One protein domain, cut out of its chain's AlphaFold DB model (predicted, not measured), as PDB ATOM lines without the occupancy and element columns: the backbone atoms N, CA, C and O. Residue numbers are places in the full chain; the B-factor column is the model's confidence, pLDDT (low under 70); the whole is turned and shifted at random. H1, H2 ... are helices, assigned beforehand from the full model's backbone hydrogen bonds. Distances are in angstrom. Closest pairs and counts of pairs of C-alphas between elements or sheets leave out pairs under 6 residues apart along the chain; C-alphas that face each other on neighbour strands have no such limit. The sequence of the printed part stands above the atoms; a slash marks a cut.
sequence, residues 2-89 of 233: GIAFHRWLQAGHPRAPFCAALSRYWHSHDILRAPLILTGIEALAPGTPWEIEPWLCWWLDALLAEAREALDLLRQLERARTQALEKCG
ATOM      1  N   GLY A   2     -55.520  16.188 -46.250       86.12
ATOM      2  CA  GLY A   2     -55.165  17.507 -46.814       86.12
ATOM      3  C   GLY A   2     -56.184  18.624 -46.535       86.12
ATOM      4  O   GLY A   2     -55.816  19.664 -46.017       86.12
ATOM      5  N   ILE A   3     -57.486  18.379 -46.730       91.69
ATOM      6  CA  ILE A   3     -58.539  19.368 -46.402       91.69
ATOM      7  C   ILE A   3     -58.558  19.721 -44.902       91.69
ATOM      8  O   ILE A   3     -58.795  20.866 -44.531       91.69
ATOM      9  N   ALA A   4     -58.304  18.742 -44.026       90.94
ATOM     10  CA  ALA A   4     -58.214  18.994 -42.588       90.94
ATOM     11  C   ALA A   4     -56.976  19.834 -42.245       90.94
ATOM     12  O   ALA A   4     -57.064  20.691 -41.375       90.94
ATOM     13  N   PHE A   5     -55.863  19.626 -42.957       89.88
ATOM     14  CA  PHE A   5     -54.658  20.439 -42.812       89.88
ATOM     15  C   PHE A   5     -54.892  21.878 -43.264       89.88
ATOM     16  O   PHE A   5     -54.592  22.806 -42.525       89.88
ATOM     17  N   HIS A   6     -55.507  22.058 -44.435       91.94
ATOM     18  CA  HIS A   6     -55.874  23.374 -44.954       91.94
ATOM     19  C   HIS A   6     -56.724  24.154 -43.951       91.94
ATOM     20  O   HIS A   6     -56.369  25.261 -43.568       91.94
ATOM     21  N   ARG A   7     -57.798  23.535 -43.442       92.62
ATOM     22  CA  ARG A   7     -58.680  24.152 -42.439       92.62
ATOM     23  C   ARG A   7     -57.970  24.434 -41.117       92.62
ATOM     24  O   ARG A   7     -58.263  25.439 -40.483       92.62
ATOM     25  N   TRP A   8     -57.060  23.554 -40.702       90.81
ATOM     26  CA  TRP A   8     -56.241  23.746 -39.506       90.81
ATOM     27  C   TRP A   8     -55.364  24.995 -39.632       90.81
ATOM     28  O   TRP A   8     -55.371  25.835 -38.735       90.81
ATOM     29  N   LEU A   9     -54.681  25.155 -40.768       90.38
ATOM     30  CA  LEU A   9     -53.875  26.341 -41.062       90.38
ATOM     31  C   LEU A   9     -54.741  27.595 -41.217       90.38
ATOM     32  O   LEU A   9     -54.412  28.639 -40.668       90.38
ATOM     33  N   GLN A  10     -55.889  27.488 -41.893       90.12
ATOM     34  CA  GLN A  10     -56.836  28.595 -42.052       90.12
ATOM     35  C   GLN A  10     -57.382  29.100 -40.706       90.12
ATOM     36  O   GLN A  10     -57.698  30.279 -40.576       90.12
ATOM     37  N   ALA A  11     -57.478  28.228 -39.700       90.06
ATOM     38  CA  ALA A  11     -57.850  28.591 -38.335       90.06
ATOM     39  C   ALA A  11     -56.696  29.226 -37.526       90.06
ATOM     40  O   ALA A  11     -56.873  29.509 -36.343       90.06
ATOM     41  N   GLY A  12     -55.524  29.439 -38.136       87.06
ATOM     42  CA  GLY A  12     -54.348  30.032 -37.491       87.06
ATOM     43  C   GLY A  12     -53.617  29.082 -36.543       87.06
ATOM     44  O   GLY A  12     -52.860  29.525 -35.682       87.06
ATOM     45  N   HIS A  13     -53.854  27.771 -36.638       88.88
ATOM     46  CA  HIS A  13     -53.169  26.815 -35.777       88.88
ATOM     47  C   HIS A  13     -51.750  26.496 -36.279       88.88
ATOM     48  O   HIS A  13     -51.526  26.405 -37.488       88.88
ATOM     49  N   PRO A  14     -50.799  26.212 -35.367       85.12
ATOM     50  CA  PRO A  14     -49.418  25.933 -35.740       85.12
ATOM     51  C   PRO A  14     -49.303  24.649 -36.565       85.12
ATOM     52  O   PRO A  14     -49.949  23.633 -36.281       85.12
ATOM     53  N   ARG A  15     -48.406  24.655 -37.552       85.50
ATOM     54  CA  ARG A  15     -48.177  23.503 -38.440       85.50
ATOM     55  C   ARG A  15     -47.542  22.295 -37.748       85.50
ATOM     56  O   ARG A  15     -47.872  21.155 -38.066       85.50
ATOM     57  N   ALA A  16     -46.615  22.520 -36.812       85.44
ATOM     58  CA  ALA A  16     -45.740  21.465 -36.292       85.44
ATOM     59  C   ALA A  16     -46.506  20.311 -35.607       85.44
ATOM     60  O   ALA A  16     -46.219  19.151 -35.924       85.44
ATOM     61  N   PRO A  17     -47.523  20.575 -34.760       86.56
ATOM     62  CA  PRO A  17     -48.376  19.521 -34.212       86.56
ATOM     63  C   PRO A  17     -49.096  18.715 -35.296       86.56
ATOM     64  O   PRO A  17     -49.183  17.490 -35.198       86.56
ATOM     65  N   PHE A  18     -49.569  19.380 -36.354       87.56
ATOM     66  CA  PHE A  18     -50.265  18.718 -37.452       87.56
ATOM     67  C   PHE A  18     -49.315  17.842 -38.276       87.56
ATOM     68  O   PHE A  18     -49.640  16.691 -38.561       87.56
ATOM     69  N   CYS A  19     -48.111  18.326 -38.594       85.38
ATOM     70  CA  CYS A  19     -47.080  17.541 -39.281       85.38
ATOM     71  C   CYS A  19     -46.686  16.286 -38.484       85.38
ATOM     72  O   CYS A  19     -46.574  15.192 -39.044       85.38
ATOM     73  N   ALA A  20     -46.533  16.411 -37.162       85.81
ATOM     74  CA  ALA A  20     -46.273  15.265 -36.293       85.81
ATOM     75  C   ALA A  20     -47.452  14.274 -36.285       85.81
ATOM     76  O   ALA A  20     -47.248  13.056 -36.345       85.81
ATOM     77  N   ALA A  21     -48.689  14.780 -36.252       88.56
ATOM     78  CA  ALA A  21     -49.893  13.959 -36.325       88.56
ATOM     79  C   ALA A  21     -50.024  13.232 -37.674       88.56
ATOM     80  O   ALA A  21     -50.363  12.051 -37.679       88.56
ATOM     81  N   LEU A  22     -49.696  13.885 -38.795       88.56
ATOM     82  CA  LEU A  22     -49.686  13.285 -40.134       88.56
ATOM     83  C   LEU A  22     -48.736  12.092 -40.217       88.56
ATOM     84  O   LEU A  22     -49.151  11.015 -40.639       88.56
ATOM     85  N   SER A  23     -47.490  12.258 -39.762       87.38
ATOM     86  CA  SER A  23     -46.492  11.181 -39.782       87.38
ATOM     87  C   SER A  23     -46.974   9.949 -39.008       87.38
ATOM     88  O   SER A  23     -46.913   8.820 -39.503       87.38
ATOM     89  N   ARG A  24     -47.548  10.163 -37.815       87.56
ATOM     90  CA  ARG A  24     -48.128   9.087 -36.999       87.56
ATOM     91  C   ARG A  24     -49.360   8.465 -37.650       87.56
ATOM     92  O   ARG A  24     -49.488   7.246 -37.623       87.56
ATOM     93  N   TYR A  25     -50.236   9.282 -38.232       89.69
ATOM     94  CA  TYR A  25     -51.443   8.827 -38.917       89.69
ATOM     95  C   TYR A  25     -51.099   7.935 -40.111       89.69
ATOM     96  O   TYR A  25     -51.656   6.852 -40.246       89.69
ATOM     97  N   TRP A  26     -50.161   8.344 -40.966       90.31
ATOM     98  CA  TRP A  26     -49.751   7.526 -42.109       90.31
ATOM     99  C   TRP A  26     -49.083   6.225 -41.690       90.31
ATOM    100  O   TRP A  26     -49.301   5.199 -42.331       90.31
ATOM    101  N   HIS A  27     -48.304   6.251 -40.608       89.25
ATOM    102  CA  HIS A  27     -47.715   5.038 -40.063       89.25
ATOM    103  C   HIS A  27     -48.777   4.086 -39.494       89.25
ATOM    104  O   HIS A  27     -48.742   2.896 -39.784       89.25
ATOM    105  N   SER A  28     -49.760   4.595 -38.742       90.12
ATOM    106  CA  SER A  28     -50.809   3.762 -38.135       90.12
ATOM    107  C   SER A  28     -51.822   3.196 -39.134       90.12
ATOM    108  O   SER A  28     -52.612   2.338 -38.760       90.12
ATOM    109  N   HIS A  29     -51.837   3.703 -40.370       90.94
ATOM    110  CA  HIS A  29     -52.712   3.249 -41.457       90.94
ATOM    111  C   HIS A  29     -51.933   2.530 -42.572       90.94
ATOM    112  O   HIS A  29     -52.432   2.431 -43.691       90.94
ATOM    113  N   ASP A  30     -50.701   2.081 -42.298       89.44
ATOM    114  CA  ASP A  30     -49.841   1.330 -43.227       89.44
ATOM    115  C   ASP A  30     -49.535   2.033 -44.565       89.44
ATOM    116  O   ASP A  30     -49.065   1.411 -45.520       89.44
ATOM    117  N   ILE A  31     -49.731   3.354 -44.637       88.94
ATOM    118  CA  ILE A  31     -49.339   4.167 -45.797       88.94
ATOM    119  C   ILE A  31     -47.810   4.281 -45.839       88.94
ATOM    120  O   ILE A  31     -47.200   4.189 -46.905       88.94
ATOM    121  N   LEU A  32     -47.178   4.441 -44.671       85.81
ATOM    122  CA  LEU A  32     -45.726   4.471 -44.520       85.81
ATOM    123  C   LEU A  32     -45.256   3.381 -43.550       85.81
ATOM    124  O   LEU A  32     -45.701   3.296 -42.406       85.81
ATOM    125  N   ARG A  33     -44.263   2.594 -43.980       83.88
ATOM    126  CA  ARG A  33     -43.647   1.541 -43.144       83.88
ATOM    127  C   ARG A  33     -42.832   2.086 -41.970       83.88
ATOM    128  O   ARG A  33     -42.565   1.358 -41.022       83.88
ATOM    129  N   ALA A  34     -42.418   3.345 -42.047       80.81
ATOM    130  CA  ALA A  34     -41.693   4.054 -41.004       80.81
ATOM    131  C   ALA A  34     -42.285   5.462 -40.852       80.81
ATOM    132  O   ALA A  34     -42.790   6.003 -41.840       80.81
ATOM    133  N   PRO A  35     -42.213   6.074 -39.657       78.75
ATOM    134  CA  PRO A  35     -42.676   7.439 -39.440       78.75
ATOM    135  C   PRO A  35     -41.714   8.425 -40.116       78.75
ATOM    136  O   PRO A  35     -40.793   8.955 -39.496       78.75
ATOM    137  N   LEU A  36     -41.898   8.631 -41.420       81.12
ATOM    138  CA  LEU A  36     -41.233   9.695 -42.159       81.12
ATOM    139  C   LEU A  36     -42.018  10.986 -41.952       81.12
ATOM    140  O   LEU A  36     -43.254  10.990 -41.947       81.12
ATOM    141  N   ILE A  37     -41.296  12.079 -41.745       81.81
ATOM    142  CA  ILE A  37     -41.882  13.412 -41.687       81.81
ATOM    143  C   ILE A  37     -41.981  13.879 -43.140       81.81
ATOM    144  O   ILE A  37     -40.985  14.321 -43.694       81.81
ATOM    145  N   LEU A  38     -43.152  13.694 -43.755       87.19
ATOM    146  CA  LEU A  38     -43.508  14.320 -45.032       87.19
ATOM    147  C   LEU A  38     -44.529  15.414 -44.726       87.19
ATOM    148  O   LEU A  38     -45.477  15.193 -43.970       87.19
ATOM    149  N   THR A  39     -44.317  16.607 -45.254       86.88
ATOM    150  CA  THR A  39     -45.084  17.797 -44.862       86.88
ATOM    151  C   THR A  39     -45.692  18.528 -46.051       86.88
ATOM    152  O   THR A  39     -46.723  19.182 -45.886       86.88
ATOM    153  N   GLY A  40     -45.109  18.382 -47.244       87.75
ATOM    154  CA  GLY A  40     -45.506  19.118 -48.439       87.75
ATOM    155  C   GLY A  40     -45.263  20.616 -48.275       87.75
ATOM    156  O   GLY A  40     -46.082  21.417 -48.715       87.75
ATOM    157  N   ILE A  41     -44.179  20.999 -47.585       86.38
ATOM    158  CA  ILE A  41     -43.918  22.386 -47.166       86.38
ATOM    159  C   ILE A  41     -43.845  23.374 -48.335       86.38
ATOM    160  O   ILE A  41     -44.172  24.543 -48.160       86.38
ATOM    161  N   GLU A  42     -43.483  22.913 -49.535       87.75
ATOM    162  CA  GLU A  42     -43.474  23.746 -50.744       87.75
ATOM    163  C   GLU A  42     -44.861  24.294 -51.100       87.75
ATOM    164  O   GLU A  42     -44.964  25.380 -51.658       87.75
ATOM    165  N   ALA A  43     -45.940  23.611 -50.708       88.38
ATOM    166  CA  ALA A  43     -47.306  24.098 -50.904       88.38
ATOM    167  C   ALA A  43     -47.712  25.225 -49.936       88.38
ATOM    168  O   ALA A  43     -48.860  25.665 -49.942       88.38
ATOM    169  N   LEU A  44     -46.783  25.657 -49.080       86.25
ATOM    170  CA  LEU A  44     -46.895  26.847 -48.240       86.25
ATOM    171  C   LEU A  44     -45.988  27.980 -48.748       86.25
ATOM    172  O   LEU A  44     -45.849  29.004 -48.081       86.25
ATOM    173  N   ALA A  45     -45.322  27.803 -49.893       85.50
ATOM    174  CA  ALA A  45     -44.488  28.844 -50.467       85.50
ATOM    175  C   ALA A  45     -45.338  30.053 -50.908       85.50
ATOM    176  O   ALA A  45     -46.476  29.892 -51.354       85.50
ATOM    177  N   PRO A  46     -44.798  31.283 -50.845       81.25
ATOM    178  CA  PRO A  46     -45.488  32.449 -51.382       81.25
ATOM    179  C   PRO A  46     -45.895  32.239 -52.847       81.25
ATOM    180  O   PRO A  46     -45.090  31.789 -53.663       81.25
ATOM    181  N   GLY A  47     -47.137  32.589 -53.185       82.69
ATOM    182  CA  GLY A  47     -47.679  32.456 -54.543       82.69
ATOM    183  C   GLY A  47     -48.377  31.124 -54.839       82.69
ATOM    184  O   GLY A  47     -48.936  30.973 -55.925       82.69
ATOM    185  N   THR A  48     -48.415  30.175 -53.898       86.94
ATOM    186  CA  THR A  48     -49.264  28.984 -54.043       86.94
ATOM    187  C   THR A  48     -50.746  29.352 -53.902       86.94
ATOM    188  O   THR A  48     -51.091  30.117 -52.993       86.94
ATOM    189  N   PRO A  49     -51.648  28.796 -54.734       89.31
ATOM    190  CA  PRO A  49     -53.087  28.989 -54.569       89.31
ATOM    191  C   PRO A  49     -53.549  28.575 -53.169       89.31
ATOM    192  O   PRO A  49     -53.094  27.556 -52.661       89.31
ATOM    193  N   TRP A  50     -54.479  29.321 -52.568       89.31
ATOM    194  CA  TRP A  50     -55.021  29.005 -51.234       89.31
ATOM    195  C   TRP A  50     -56.481  28.539 -51.244       89.31
ATOM    196  O   TRP A  50     -57.063  28.217 -50.209       89.31
ATOM    197  N   GLU A  51     -57.093  28.473 -52.423       91.69
ATOM    198  CA  GLU A  51     -58.384  27.815 -52.597       91.69
ATOM    199  C   GLU A  51     -58.222  26.308 -52.403       91.69
ATOM    200  O   GLU A  51     -57.271  25.729 -52.920       91.69
ATOM    201  N   ILE A  52     -59.145  25.679 -51.667       90.75
ATOM    202  CA  ILE A  52     -58.987  24.299 -51.174       90.75
ATOM    203  C   ILE A  52     -58.603  23.324 -52.289       90.75
ATOM    204  O   ILE A  52     -57.687  22.533 -52.102       90.75
ATOM    205  N   GLU A  53     -59.301  23.354 -53.425       93.56
ATOM    206  CA  GLU A  53     -59.077  22.414 -54.527       93.56
ATOM    207  C   GLU A  53     -57.715  22.627 -55.214       93.56
ATOM    208  O   GLU A  53     -56.908  21.692 -55.201       93.56
ATOM    209  N   PRO A  54     -57.385  23.829 -55.741       93.62
ATOM    210  CA  PRO A  54     -56.052  24.116 -56.266       93.62
ATOM    211  C   PRO A  54     -54.932  23.854 -55.255       93.62
ATOM    212  O   PRO A  54     -53.948  23.197 -55.588       93.62
ATOM    213  N   TRP A  55     -55.090  24.316 -54.014       94.25
ATOM    214  CA  TRP A  55     -54.101  24.125 -52.958       94.25
ATOM    215  C   TRP A  55     -53.872  22.642 -52.663       94.25
ATOM    216  O   TRP A  55     -52.733  22.208 -52.519       94.25
ATOM    217  N   LEU A  56     -54.941  21.838 -52.605       94.69
ATOM    218  CA  LEU A  56     -54.840  20.409 -52.321       94.69
ATOM    219  C   LEU A  56     -54.034  19.682 -53.400       94.69
ATOM    220  O   LEU A  56     -53.218  18.829 -53.057       94.69
ATOM    221  N   CYS A  57     -54.235  20.018 -54.677       93.69
ATOM    222  CA  CYS A  57     -53.433  19.468 -55.770       93.69
ATOM    223  C   CYS A  57     -51.951  19.831 -55.606       93.69
ATOM    224  O   CYS A  57     -51.104  18.942 -55.603       93.69
ATOM    225  N   TRP A  58     -51.652  21.109 -55.358       94.62
ATOM    226  CA  TRP A  58     -50.287  21.583 -55.116       94.62
ATOM    227  C   TRP A  58     -49.629  20.907 -53.909       94.62
ATOM    228  O   TRP A  58     -48.468  20.513 -53.967       94.62
ATOM    229  N   TRP A  59     -50.370  20.722 -52.817       94.38
ATOM    230  CA  TRP A  59     -49.882  20.037 -51.623       94.38
ATOM    231  C   TRP A  59     -49.598  18.555 -51.863       94.38
ATOM    232  O   TRP A  59     -48.597  18.035 -51.369       94.38
ATOM    233  N   LEU A  60     -50.429  17.869 -52.648       93.69
ATOM    234  CA  LEU A  60     -50.172  16.483 -53.033       93.69
ATOM    235  C   LEU A  60     -48.949  16.359 -53.953       93.69
ATOM    236  O   LEU A  60     -48.163  15.427 -53.772       93.69
ATOM    237  N   ASP A  61     -48.753  17.297 -54.879       94.69
ATOM    238  CA  ASP A  61     -47.564  17.338 -55.734       94.69
ATOM    239  C   ASP A  61     -46.290  17.611 -54.919       94.69
ATOM    240  O   ASP A  61     -45.296  16.898 -55.082       94.69
ATOM    241  N   ALA A  62     -46.343  18.555 -53.975       94.06
ATOM    242  CA  ALA A  62     -45.247  18.836 -53.046       94.06
ATOM    243  C   ALA A  62     -44.905  17.613 -52.176       94.06
ATOM    244  O   ALA A  62     -43.737  17.260 -52.020       94.06
ATOM    245  N   LEU A  63     -45.916  16.910 -51.651       93.00
ATOM    246  CA  LEU A  63     -45.710  15.662 -50.909       93.00
ATOM    247  C   LEU A  63     -45.073  14.571 -51.772       93.00
ATOM    248  O   LEU A  63     -44.224  13.816 -51.296       93.00
ATOM    249  N   LEU A  64     -45.495  14.454 -53.031       93.38
ATOM    250  CA  LEU A  64     -44.940  13.478 -53.959       93.38
ATOM    251  C   LEU A  64     -43.478  13.796 -54.296       93.38
ATOM    252  O   LEU A  64     -42.666  12.870 -54.370       93.38
ATOM    253  N   ALA A  65     -43.143  15.071 -54.491       93.56
ATOM    254  CA  ALA A  65     -41.772  15.525 -54.694       93.56
ATOM    255  C   ALA A  65     -40.898  15.194 -53.472       93.56
ATOM    256  O   ALA A  65     -39.908  14.476 -53.612       93.56
ATOM    257  N   GLU A  66     -41.335  15.578 -52.271       92.69
ATOM    258  CA  GLU A  66     -40.637  15.296 -51.009       92.69
ATOM    259  C   GLU A  66     -40.428  13.784 -50.792       92.69
ATOM    260  O   GLU A  66     -39.338  13.328 -50.434       92.69
ATOM    261  N   ALA A  67     -41.444  12.963 -51.080       91.19
ATOM    262  CA  ALA A  67     -41.339  11.510 -50.980       91.19
ATOM    263  C   ALA A  67     -40.327  10.917 -51.978       91.19
ATOM    264  O   ALA A  67     -39.617   9.960 -51.647       91.19
ATOM    265  N   ARG A  68     -40.245  11.465 -53.198       92.06
ATOM    266  CA  ARG A  68     -39.258  11.051 -54.208       92.06
ATOM    267  C   ARG A  68     -37.843  11.414 -53.778       92.06
ATOM    268  O   ARG A  68     -36.967  10.556 -53.857       92.06
ATOM    269  N   GLU A  69     -37.635  12.620 -53.262       89.19
ATOM    270  CA  GLU A  69     -36.336  13.052 -52.741       89.19
ATOM    271  C   GLU A  69     -35.872  12.175 -51.576       89.19
ATOM    272  O   GLU A  69     -34.740  11.679 -51.574       89.19
ATOM    273  N   ALA A  70     -36.762  11.900 -50.618       86.25
ATOM    274  CA  ALA A  70     -36.468  11.009 -49.502       86.25
ATOM    275  C   ALA A  70     -36.102   9.593 -49.980       86.25
ATOM    276  O   ALA A  70     -35.147   8.985 -49.487       86.25
ATOM    277  N   LEU A  71     -36.826   9.061 -50.971       87.69
ATOM    278  CA  LEU A  71     -36.535   7.755 -51.560       87.69
ATOM    279  C   LEU A  71     -35.183   7.735 -52.281       87.69
ATOM    280  O   LEU A  71     -34.433   6.762 -52.161       87.69
ATOM    281  N   ASP A  72     -34.855   8.786 -53.024       88.69
ATOM    282  CA  ASP A  72     -33.582   8.880 -53.727       88.69
ATOM    283  C   ASP A  72     -32.409   9.016 -52.755       88.69
ATOM    284  O   ASP A  72     -31.385   8.358 -52.960       88.69
ATOM    285  N   LEU A  73     -32.573   9.743 -51.647       83.81
ATOM    286  CA  LEU A  73     -31.593   9.776 -50.559       83.81
ATOM    287  C   LEU A  73     -31.381   8.382 -49.947       83.81
ATOM    288  O   LEU A  73     -30.241   7.938 -49.797       83.81
ATOM    289  N   LEU A  74     -32.459   7.650 -49.648       85.31
ATOM    290  CA  LEU A  74     -32.371   6.280 -49.125       85.31
ATOM    291  C   LEU A  74     -31.653   5.339 -50.102       85.31
ATOM    292  O   LEU A  74     -30.793   4.555 -49.699       85.31
ATOM    293  N   ARG A  75     -31.951   5.441 -51.402       88.00
ATOM    294  CA  ARG A  75     -31.264   4.669 -52.452       88.00
ATOM    295  C   ARG A  75     -29.780   5.011 -52.531       88.00
ATOM    296  O   ARG A  75     -28.967   4.111 -52.730       88.00
ATOM    297  N   GLN A  76     -29.417   6.284 -52.395       85.50
ATOM    298  CA  GLN A  76     -28.016   6.710 -52.374       85.50
ATOM    299  C   GLN A  76     -27.275   6.129 -51.164       85.50
ATOM    300  O   GLN A  76     -26.176   5.598 -51.333       85.50
ATOM    301  N   LEU A  77     -27.890   6.149 -49.976       83.50
ATOM    302  CA  LEU A  77     -27.324   5.548 -48.764       83.50
ATOM    303  C   LEU A  77     -27.136   4.032 -48.907       83.50
ATOM    304  O   LEU A  77     -26.058   3.522 -48.597       83.50
ATOM    305  N   GLU A  78     -28.132   3.315 -49.433       89.12
ATOM    306  CA  GLU A  78     -28.031   1.864 -49.635       89.12
ATOM    307  C   GLU A  78     -26.951   1.509 -50.670       89.12
ATOM    308  O   GLU A  78     -26.141   0.611 -50.443       89.12
ATOM    309  N   ARG A  79     -26.849   2.260 -51.778       89.00
ATOM    310  CA  ARG A  79     -25.757   2.082 -52.754       89.00
ATOM    311  C   ARG A  79     -24.389   2.331 -52.123       89.00
ATOM    312  O   ARG A  79     -23.474   1.534 -52.327       89.00
ATOM    313  N   ALA A  80     -24.246   3.403 -51.344       87.00
ATOM    314  CA  ALA A  80     -22.995   3.726 -50.665       87.00
ATOM    315  C   ALA A  80     -22.599   2.631 -49.662       87.00
ATOM    316  O   ALA A  80     -21.426   2.263 -49.584       87.00
ATOM    317  N   ARG A  81     -23.573   2.065 -48.941       90.12
ATOM    318  CA  ARG A  81     -23.377   0.926 -48.039       90.12
ATOM    319  C   ARG A  81     -22.904  -0.318 -48.788       90.12
ATOM    320  O   ARG A  81     -21.916  -0.920 -48.376       90.12
ATOM    321  N   THR A  82     -23.562  -0.692 -49.883       91.06
ATOM    322  CA  THR A  82     -23.177  -1.865 -50.684       91.06
ATOM    323  C   THR A  82     -21.756  -1.724 -51.224       91.06
ATOM    324  O   THR A  82     -20.922  -2.597 -50.993       91.06
ATOM    325  N   GLN A  83     -21.426  -0.574 -51.816       90.44
ATOM    326  CA  GLN A  83     -20.072  -0.290 -52.305       90.44
ATOM    327  C   GLN A  83     -19.027  -0.302 -51.178       90.44
ATOM    328  O   GLN A  83     -17.900  -0.761 -51.362       90.44
ATOM    329  N   ALA A  84     -19.379   0.200 -49.992       90.88
ATOM    330  CA  ALA A  84     -18.509   0.163 -48.822       90.88
ATOM    331  C   ALA A  84     -18.233  -1.273 -48.347       90.88
ATOM    332  O   ALA A  84     -17.094  -1.597 -47.997       90.88
ATOM    333  N   LEU A  85     -19.248  -2.142 -48.356       90.62
ATOM    334  CA  LEU A  85     -19.102  -3.560 -48.021       90.62
ATOM    335  C   LEU A  85     -18.240  -4.297 -49.054       90.62
ATOM    336  O   LEU A  85     -17.351  -5.053 -48.665       90.62
ATOM    337  N   GLU A  86     -18.418  -4.022 -50.345       90.31
ATOM    338  CA  GLU A  86     -17.570  -4.572 -51.413       90.31
ATOM    339  C   GLU A  86     -16.101  -4.164 -51.239       90.31
ATOM    340  O   GLU A  86     -15.206  -5.011 -51.257       90.31
ATOM    341  N   LYS A  87     -15.837  -2.880 -50.958       90.06
ATOM    342  CA  LYS A  87     -14.487  -2.349 -50.685       90.06
ATOM    343  C   LYS A  87     -13.857  -2.885 -49.395       90.06
ATOM    344  O   LYS A  87     -12.634  -2.827 -49.218       90.06
ATOM    345  N   CYS A  88     -14.655  -3.416 -48.467       86.75
ATOM    346  CA  CYS A  88     -14.104  -4.149 -47.330       86.75
ATOM    347  C   CYS A  88     -13.441  -5.457 -47.795       86.75
ATOM    348  O   CYS A  88     -12.393  -5.818 -47.251       86.75
ATOM    349  N   GLY A  89     -13.972  -6.123 -48.823       78.94
ATOM    350  CA  GLY A  89     -13.452  -7.384 -49.355       78.94
ATOM    351  C   GLY A  89     -13.504  -8.543 -48.351       78.94
ATOM    352  O   GLY A  89     -14.206  -8.483 -47.340       78.94
TER     353      GLY A  89
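What this domain is: This is residues 2 to 89 of the 233 residues of an uncharacterized protein of Gluconobacter sphaericus NBRC 12467 (UniProt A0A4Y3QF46). One long helix, H4, runs nearly the whole length of the printed part; a small head of short helices and loops gathers about its first part, and its second part sticks out alone as a straight arm, residues 71 to 89, of which 71 to 88 belong to H4. In the head, H1 crosses the beginning of H4 and the short H3 packs beside it, while H2 stands off from H4 near H1, and the long link of residues 29 to 40 leads from H2 to H3. The printed part has 88 residues with four named helices, in the order H1, H2, H3, H4, and no named strand; the class is all helix. The whole is loose, with a radius of gyration of the C-alphas of 16.7 A, and spans 58 by 29 by 19 A, the arm making the length.

Where its parts are: H4, residues 52 to 88, is the longest helix, 53.3 A from C-alpha 52 at (-58.987, 24.299, -51.174) to C-alpha 88 at (-14.104, -4.149, -47.330). H3 is residues 41 to 44, 5.5 A long. H1, residues 2 to 10, begins with C-alpha 2 at (-55.165, 17.507, -46.814) and is 12.2 A long. H2, residues 15 to 28, is 19.9 A long.

How they stand to each other: H4 touches H3 with residues 55 to 63 alone; the closest C-alphas of the two are those of Ala 43 and Trp 59, 4.9 A apart. H4 touches H1 with residues 52 to 59 alone, the closest C-alphas being those of Gly 2 and Leu 56, 6.2 A apart. H1 and H4 run opposite ways at a steep tilt of 68 degrees, only just short of about perpendicular. H1 and H2 are close but not clearly touching, with the C-alphas of Leu 9 and Arg 15 closest at 6.9 A. They run opposite ways at a shallow tilt of 18 degrees. H2 is apart from H4 and from H3, and H1 is apart from H3. In H1, H2 and H4 every O i to N i+4 pair is within hydrogen-bond range; H3, with four residues, is too short for such a pair, and its one O i to N i+3 pair is within range.

The domain as a whole: The C-alphas of Ala 11 and Gly 89 are the two farthest apart, at 58.2 A. Without the stretch that stands free, the body of 69 residues spans 32 by 25 by 17 A, with a radius of gyration of 11.9 A. The link from H1 to H2 is tight, that from H3 to H4 is short, and that from H2 to H3 is long, with 12 residues. The printed part, residues 2 to 89, has no cut. The mean pLDDT of the printed part is 88.7, and no printed residue is under 70.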